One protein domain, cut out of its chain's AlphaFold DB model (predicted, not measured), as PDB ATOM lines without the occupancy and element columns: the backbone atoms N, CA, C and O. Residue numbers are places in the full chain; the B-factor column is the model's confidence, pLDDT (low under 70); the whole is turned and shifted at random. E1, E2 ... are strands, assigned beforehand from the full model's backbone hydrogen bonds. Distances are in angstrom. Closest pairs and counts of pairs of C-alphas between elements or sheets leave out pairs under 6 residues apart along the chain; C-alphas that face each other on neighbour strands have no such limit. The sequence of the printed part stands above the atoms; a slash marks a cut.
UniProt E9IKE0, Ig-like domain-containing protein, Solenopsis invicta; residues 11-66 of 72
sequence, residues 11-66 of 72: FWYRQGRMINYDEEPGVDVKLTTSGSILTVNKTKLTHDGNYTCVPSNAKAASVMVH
ATOM      1  N   PHE A  11      41.909  24.545  37.072       95.69
ATOM      2  CA  PHE A  11      42.740  25.071  38.149       95.69
ATOM      3  C   PHE A  11      44.215  25.016  37.762       95.69
ATOM      4  O   PHE A  11      44.672  24.055  37.148       95.69
ATOM      5  N   TRP A  12      44.956  26.045  38.141       97.06
ATOM      6  CA  TRP A  12      46.393  26.155  37.984       97.06
ATOM      7  C   TRP A  12      47.044  26.147  39.355       97.06
ATOM      8  O   TRP A  12      46.634  26.879  40.256       97.06
ATOM      9  N   TYR A  13      48.082  25.333  39.488       96.75
ATOM     10  CA  TYR A  13      48.889  25.221  40.690       96.75
ATOM     11  C   TYR A  13      50.343  25.550  40.366       96.75
ATOM     12  O   TYR A  13      50.864  25.059  39.370       96.75
ATOM     13  N   ARG A  14      51.006  26.323  41.231       95.44
ATOM     14  CA  ARG A  14      52.461  26.521  41.239       95.44
ATOM     15  C   ARG A  14      53.016  25.947  42.534       95.44
ATOM     16  O   ARG A  14      52.620  26.381  43.613       95.44
ATOM     17  N   GLN A  15      53.896  24.953  42.430       94.44
ATOM     18  CA  GLN A  15      54.466  24.244  43.588       94.44
ATOM     19  C   GLN A  15      53.399  23.746  44.586       94.44
ATOM     20  O   GLN A  15      53.542  23.864  45.799       94.44
ATOM     21  N   GLY A  16      52.282  23.227  44.068       93.25
ATOM     22  CA  GLY A  16      51.178  22.714  44.886       93.25
ATOM     23  C   GLY A  16      50.235  23.777  45.464       93.25
ATOM     24  O   GLY A  16      49.212  23.413  46.039       93.25
ATOM     25  N   ARG A  17      50.501  25.076  45.269       93.25
ATOM     26  CA  ARG A  17      49.591  26.168  45.649       93.25
ATOM     27  C   ARG A  17      48.733  26.592  44.462       93.25
ATOM     28  O   ARG A  17      49.275  26.850  43.394       93.25
ATOM     29  N   MET A  18      47.416  26.687  44.640       93.44
ATOM     30  CA  MET A  18      46.513  27.190  43.597       93.44
ATOM     31  C   MET A  18      46.754  28.687  43.353       93.44
ATOM     32  O   MET A  18      46.816  29.443  44.317       93.44
ATOM     33  N   ILE A  19      46.848  29.099  42.083       93.56
ATOM     34  CA  ILE A  19      47.205  30.476  41.688       93.56
ATOM     35  C   ILE A  19      46.135  31.207  40.857       93.56
ATOM     36  O   ILE A  19      46.345  32.345  40.456       93.56
ATOM     37  N   ASN A  20      44.975  30.592  40.586       91.44
ATOM     38  CA  ASN A  20      43.915  31.190  39.752       91.44
ATOM     39  C   ASN A  20      43.401  32.555  40.236       91.44
ATOM     40  O   ASN A  20      42.893  33.324  39.426       91.44
ATOM     41  N   TYR A  21      43.474  32.805  41.542       85.50
ATOM     42  CA  TYR A  21      42.913  33.986  42.203       85.50
ATOM     43  C   TYR A  21      43.973  34.757  42.989       85.50
ATOM     44  O   TYR A  21      43.633  35.557  43.857       85.50
ATOM     45  N   ASP A  22      45.252  34.474  42.742       83.94
ATOM     46  CA  ASP A  22      46.317  35.224  43.387       83.94
ATOM     47  C   ASP A  22      46.322  36.663  42.877       83.94
ATOM     48  O   ASP A  22      46.301  36.911  41.675       83.94
ATOM     49  N   GLU A  23      46.465  37.614  43.794       80.31
ATOM     50  CA  GLU A  23      46.678  39.029  43.464       80.31
ATOM     51  C   GLU A  23      48.135  39.308  43.034       80.31
ATOM     52  O   GLU A  23      48.636  40.425  43.157       80.31
ATOM     53  N   GLU A  24      48.851  38.284  42.549       82.38
ATOM     54  CA  GLU A  24      50.240  38.402  42.115       82.38
ATOM     55  C   GLU A  24      50.313  39.236  40.823       82.38
ATOM     56  O   GLU A  24      49.792  38.823  39.780       82.38
ATOM     57  N   PRO A  25      50.979  40.407  40.837       78.94
ATOM     58  CA  PRO A  25      51.027  41.269  39.669       78.94
ATOM     59  C   PRO A  25      51.708  40.568  38.493       78.94
ATOM     60  O   PRO A  25      52.882  40.211  38.568       78.94
ATOM     61  N   GLY A  26      50.986  40.452  37.381       80.25
ATOM     62  CA  GLY A  26      51.496  39.872  36.141       80.25
ATOM     63  C   GLY A  26      51.038  38.442  35.876       80.25
ATOM     64  O   GLY A  26      51.200  38.000  34.741       80.25
ATOM     65  N   VAL A  27      50.420  37.755  36.842       89.06
ATOM     66  CA  VAL A  27      49.783  36.452  36.612       89.06
ATOM     67  C   VAL A  27      48.341  36.650  36.146       89.06
ATOM     68  O   VAL A  27      47.558  37.332  36.794       89.06
ATOM     69  N   ASP A  28      47.994  36.062  35.005       91.06
ATOM     70  CA  ASP A  28      46.658  36.124  34.407       91.06
ATOM     71  C   ASP A  28      46.249  34.735  33.918       91.06
ATOM     72  O   ASP A  28      46.985  34.085  33.171       91.06
ATOM     73  N   VAL A  29      45.070  34.273  34.334       93.00
ATOM     74  CA  VAL A  29      44.500  32.994  33.899       93.00
ATOM     75  C   VAL A  29      43.273  33.259  33.047       93.00
ATOM     76  O   VAL A  29      42.289  33.835  33.507       93.00
ATOM     77  N   LYS A  30      43.298  32.763  31.810       91.75
ATOM     78  CA  LYS A  30      42.182  32.861  30.868       91.75
ATOM     79  C   LYS A  30      41.679  31.482  30.488       91.75
ATOM     80  O   LYS A  30      42.457  30.606  30.114       91.75
ATOM     81  N   LEU A  31      40.370  31.281  30.570       90.44
ATOM     82  CA  LEU A  31      39.717  30.109  29.994       90.44
ATOM     83  C   LEU A  31      39.495  30.359  28.495       90.44
ATOM     84  O   LEU A  31      39.067  31.443  28.099       90.44
ATOM     85  N   THR A  32      39.796  29.371  27.661       88.94
ATOM     86  CA  THR A  32      39.599  29.414  26.208       88.94
ATOM     87  C   THR A  32      38.580  28.361  25.780       88.94
ATOM     88  O   THR A  32      38.118  27.550  26.582       88.94
ATOM     89  N   THR A  33      38.222  28.338  24.495       83.75
ATOM     90  CA  THR A  33      37.300  27.331  23.943       83.75
ATOM     91  C   THR A  33      37.824  25.901  24.063       83.75
ATOM     92  O   THR A  33      37.020  24.974  24.110       83.75
ATOM     93  N   SER A  34      39.146  25.730  24.137       82.75
ATOM     94  CA  SER A  34      39.812  24.423  24.121       82.75
ATOM     95  C   SER A  34      40.603  24.120  25.399       82.75
ATOM     96  O   SER A  34      41.266  23.090  25.464       82.75
ATOM     97  N   GLY A  35      40.576  24.993  26.410       88.00
ATOM     98  CA  GLY A  35      41.359  24.797  27.630       88.00
ATOM     99  C   GLY A  35      41.545  26.071  28.440       88.00
ATOM    100  O   GLY A  35      40.623  26.864  28.591       88.00
ATOM    101  N   SER A  36      42.744  26.267  28.984       93.25
ATOM    102  CA  SER A  36      43.099  27.459  29.753       93.25
ATOM    103  C   SER A  36      44.537  27.874  29.464       93.25
ATOM    104  O   SER A  36      45.394  27.022  29.237       93.25
ATOM    105  N   ILE A  37      44.783  29.180  29.472       93.69
ATOM    106  CA  ILE A  37      46.095  29.797  29.303       93.69
ATOM    107  C   ILE A  37      46.443  30.517  30.603       93.69
ATOM    108  O   ILE A  37      45.691  31.382  31.053       93.69
ATOM    109  N   LEU A  38      47.592  30.168  31.175       94.06
ATOM    110  CA  LEU A  38      48.248  30.916  32.242       94.06
ATOM    111  C   LEU A  38      49.321  31.809  31.612       94.06
ATOM    112  O   LEU A  38      50.209  31.314  30.920       94.06
ATOM    113  N   THR A  39      49.248  33.111  31.864       93.19
ATOM    114  CA  THR A  39      50.233  34.102  31.416       93.19
ATOM    115  C   THR A  39      50.941  34.684  32.629       93.19
ATOM    116  O   THR A  39      50.282  35.113  33.570       93.19
ATOM    117  N   VAL A  40      52.274  34.727  32.600       91.31
ATOM    118  CA  VAL A  40      53.099  35.337  33.651       91.31
ATOM    119  C   VAL A  40      53.926  36.462  33.030       91.31
ATOM    120  O   VAL A  40      54.923  36.225  32.355       91.31
ATOM    121  N   ASN A  41      53.489  37.702  33.229       89.06
ATOM    122  CA  ASN A  41      54.154  38.919  32.770       89.06
ATOM    123  C   ASN A  41      55.136  39.435  33.827       89.06
ATOM    124  O   ASN A  41      54.913  39.242  35.020       89.06
ATOM    125  N   LYS A  42      56.179  40.162  33.398       86.62
ATOM    126  CA  LYS A  42      57.202  40.742  34.296       86.62
ATOM    127  C   LYS A  42      57.755  39.685  35.266       86.62
ATOM    128  O   LYS A  42      57.662  39.829  36.485       86.62
ATOM    129  N   THR A  43      58.264  38.591  34.701       88.56
ATOM    130  CA  THR A  43      58.739  37.420  35.442       88.56
ATOM    131  C   THR A  43      59.776  37.788  36.504       88.56
ATOM    132  O   THR A  43      60.706  38.548  36.250       88.56
ATOM    133  N   LYS A  44      59.605  37.229  37.706       89.88
ATOM    134  CA  LYS A  44      60.542  37.311  38.831       89.88
ATOM    135  C   LYS A  44      61.082  35.917  39.124       89.88
ATOM    136  O   LYS A  44      60.407  34.936  38.824       89.88
ATOM    137  N   LEU A  45      62.231  35.827  39.793       90.56
ATOM    138  CA  LEU A  45      62.800  34.542  40.230       90.56
ATOM    139  C   LEU A  45      61.813  33.718  41.080       90.56
ATOM    140  O   LEU A  45      61.799  32.497  41.011       90.56
ATOM    141  N   THR A  46      60.911  34.378  41.814       89.88
ATOM    142  CA  THR A  46      59.850  33.729  42.604       89.88
ATOM    143  C   THR A  46      58.790  33.005  41.769       89.88
ATOM    144  O   THR A  46      57.979  32.269  42.328       89.88
ATOM    145  N   HIS A  47      58.754  33.224  40.453       91.75
ATOM    146  CA  HIS A  47      57.868  32.506  39.539       91.75
ATOM    147  C   HIS A  47      58.473  31.172  39.064       91.75
ATOM    148  O   HIS A  47      57.811  30.468  38.303       91.75
ATOM    149  N   ASP A  48      59.684  30.802  39.488       94.12
ATOM    150  CA  ASP A  48      60.249  29.469  39.250       94.12
ATOM    151  C   ASP A  48      59.394  28.373  39.908       94.12
ATOM    152  O   ASP A  48      58.879  28.520  41.027       94.12
ATOM    153  N   GLY A  49      59.224  27.260  39.198       95.25
ATOM    154  CA  GLY A  49      58.703  26.040  39.789       95.25
ATOM    155  C   GLY A  49      57.846  25.200  38.856       95.25
ATOM    156  O   GLY A  49      57.753  25.415  37.649       95.25
ATOM    157  N   ASN A  50      57.199  24.202  39.454       98.06
ATOM    158  CA  ASN A  50      56.308  23.290  38.753       98.06
ATOM    159  C   ASN A  50      54.904  23.893  38.638       98.06
ATOM    160  O   ASN A  50      54.230  24.106  39.651       98.06
ATOM    161  N   TYR A  51      54.478  24.123  37.399       96.94
ATOM    162  CA  TYR A  51      53.144  24.570  37.038       96.94
ATOM    163  C   TYR A  51      52.300  23.381  36.607       96.94
ATOM    164  O   TYR A  51      52.636  22.677  35.657       96.94
ATOM    165  N   THR A  52      51.184  23.164  37.291       97.81
ATOM    166  CA  THR A  52      50.261  22.060  37.019       97.81
ATOM    167  C   THR A  52      48.883  22.599  36.674       97.81
ATOM    168  O   THR A  52      48.307  23.359  37.453       97.81
ATOM    169  N   CYS A  53      48.338  22.185  35.532       95.75
ATOM    170  CA  CYS A  53      46.952  22.444  35.170       95.75
ATOM    171  C   CYS A  53      46.081  21.230  35.519       95.75
ATOM    172  O   CYS A  53      46.435  20.080  35.255       95.75
ATOM    173  N   VAL A  54      44.928  21.494  36.129       95.88
ATOM    174  CA  VAL A  54      43.959  20.491  36.574       95.88
ATOM    175  C   VAL A  54      42.593  20.850  35.985       95.88
ATOM    176  O   VAL A  54      41.864  21.670  36.554       95.88
ATOM    177  N   PRO A  55      42.252  20.305  34.807       94.50
ATOM    178  CA  PRO A  55      40.945  20.512  34.197       94.50
ATOM    179  C   PRO A  55      39.861  19.690  34.907       94.50
ATOM    180  O   PRO A  55      40.106  18.584  35.375       94.50
ATOM    181  N   SER A  56      38.633  20.210  34.920       92.94
ATOM    182  CA  SER A  56      37.451  19.545  35.509       92.94
ATOM    183  C   SER A  56      37.101  18.169  34.922       92.94
ATOM    184  O   SER A  56      36.447  17.373  35.589       92.94
ATOM    185  N   ASN A  57      37.504  17.883  33.681       91.50
ATOM    186  CA  ASN A  57      37.047  16.712  32.927       91.50
ATOM    187  C   ASN A  57      38.176  15.858  32.321       91.50
ATOM    188  O   ASN A  57      37.896  14.911  31.590       91.50
ATOM    189  N   ALA A  58      39.444  16.165  32.602       89.81
ATOM    190  CA  ALA A  58      40.588  15.447  32.045       89.81
ATOM    191  C   ALA A  58      41.706  15.272  33.083       89.81
ATOM    192  O   ALA A  58      41.634  15.774  34.202       89.81
ATOM    193  N   LYS A  59      42.748  14.517  32.723       93.06
ATOM    194  CA  LYS A  59      43.900  14.311  33.608       93.06
ATOM    195  C   LYS A  59      44.719  15.595  33.741       93.06
ATOM    196  O   LYS A  59      44.858  16.342  32.776       93.06
ATOM    197  N   ALA A  60      45.286  15.800  34.927       95.19
ATOM    198  CA  ALA A  60      46.226  16.883  35.172       95.19
ATOM    199  C   ALA A  60      47.509  16.713  34.346       95.19
ATOM    200  O   ALA A  60      47.929  15.587  34.058       95.19
ATOM    201  N   ALA A  61      48.134  17.836  34.007       95.94
ATOM    202  CA  ALA A  61      49.434  17.880  33.349       95.94
ATOM    203  C   ALA A  61      50.317  18.938  34.010       95.94
ATOM    204  O   ALA A  61      49.819  19.956  34.496       95.94
ATOM    205  N   SER A  62      51.624  18.694  34.018       97.38
ATOM    206  CA  SER A  62      52.599  19.515  34.731       97.38
ATOM    207  C   SER A  62      53.781  19.869  33.842       97.38
ATOM    208  O   SER A  62      54.211  19.058  33.022       97.38
ATOM    209  N   VAL A  63      54.328  21.064  34.040       97.19
ATOM    210  CA  VAL A  63      55.540  21.555  33.383       97.19
ATOM    211  C   VAL A  63      56.423  22.261  34.406       97.19
ATOM    212  O   VAL A  63      55.937  23.011  35.251       97.19
ATOM    213  N   MET A  64      57.728  22.013  34.346       97.00
ATOM    214  CA  MET A  64      58.704  22.739  35.153       97.00
ATOM    215  C   MET A  64      59.124  24.008  34.414       97.00
ATOM    216  O   MET A  64      59.553  23.934  33.263       97.00
ATOM    217  N   VAL A  65      58.998  25.161  35.067       94.88
ATOM    218  CA  VAL A  65      59.430  26.456  34.537       94.88
ATOM    219  C   VAL A  65      60.620  26.933  35.348       94.88
ATOM    220  O   VAL A  65      60.516  27.076  36.565       94.88
ATOM    221  N   HIS A  66      61.715  27.220  34.651       94.44
ATOM    222  CA  HIS A  66      62.908  27.798  35.248       94.44
ATOM    223  C   HIS A  66      63.028  29.275  34.902       94.44
ATOM    224  O   HIS A  66      63.015  29.635  33.722       94.44
TER     225      HIS A  66
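AT A GLANCE: This is residues 11 to 66 of the 72 residues of the protein "Ig-like domain-containing protein" of Solenopsis invicta (UniProt E9IKE0). This is a small, loose sandwich of two sheets that are only partly face to face: a three-stranded sheet of E1, E4 and E5, and a two-stranded hairpin of E2 and E3 that covers part of it, with E3 nearer to E1 and E4. The strands of both sheets run mostly along the long axis; residues 41 to 48 cross from the hairpin to the larger sheet at one end, and residues 15 to 26 make a long loop from E1 to E2. The printed part has 56 residues, with no named helix and five named strands in the order E1, E2, E3, E4, E5, which hold 28 of those residues, and its class is all strand. The larger sheet has the order E1, E4, E5 and the smaller E2, E3, both antiparallel. The whole is compact, with a radius of gyration of the C-alphas of 11.1 A, and elongated, spanning 32 by 19 by 16 A.

HOW THE PARTS SIT: In the larger sheet the inner strand is E4, residues 49 to 55, and the edge strands are E1, residues 11 to 14, and E5, residues 61 to 65. E1 and E4 are antiparallel at 169 degrees; N 13 and O 52 are 2.8 A apart, within hydrogen-bond range, and C-alphas 12 and 53 face each other at 4.7 A. E4 and E5 form a hairpin, antiparallel at 157 degrees, with N 51 and O 63 within hydrogen-bond range at 2.8 A. After E1, residues 17 to 18 pair antiparallel with residues 13 to 14 of E1. The other sheet is the hairpin of E2, residues 27 to 32, and E3, residues 35 to 40, antiparallel at 162 degrees, with N 30 and O 37 within hydrogen-bond range at 2.9 A. Between the sheets, the closest C-alphas of E1 and E3 are those of Trp 12 and Leu 38, 7.7 A apart. Those of E3 and E4 are Gly 35 and Pro 55, 7.9 A apart. E1 and E2 are only just apart, closest 8.2 A. E2 is apart from E4 and E5, and E3 is apart from E5.

IN THESE COORDINATES: E4, the longest strand with 7 residues, is 19.4 A long from C-alpha 49 at (58.703, 26.040, 39.789) to C-alpha 55. E1 begins at C-alpha 11, (42.740, 25.071, 38.149), and is 10.3 A long; E5 is 13.2 A long and ends at C-alpha 65, (59.430, 26.456, 34.537). E2 is 16.2 A long and E3 16.9 A.

THE WHOLE: The two C-alphas farthest apart are those of Leu 45 and Asn 57, 32.2 A. The printed part has no cut. The link from E1 to E2 is long, with 12 residues; that from E3 to E4 is short, with 8; those from E2 to E3 and from E4 to E5 are tight. The mean pLDDT of the printed part is 91.7, and no printed residue is under 70.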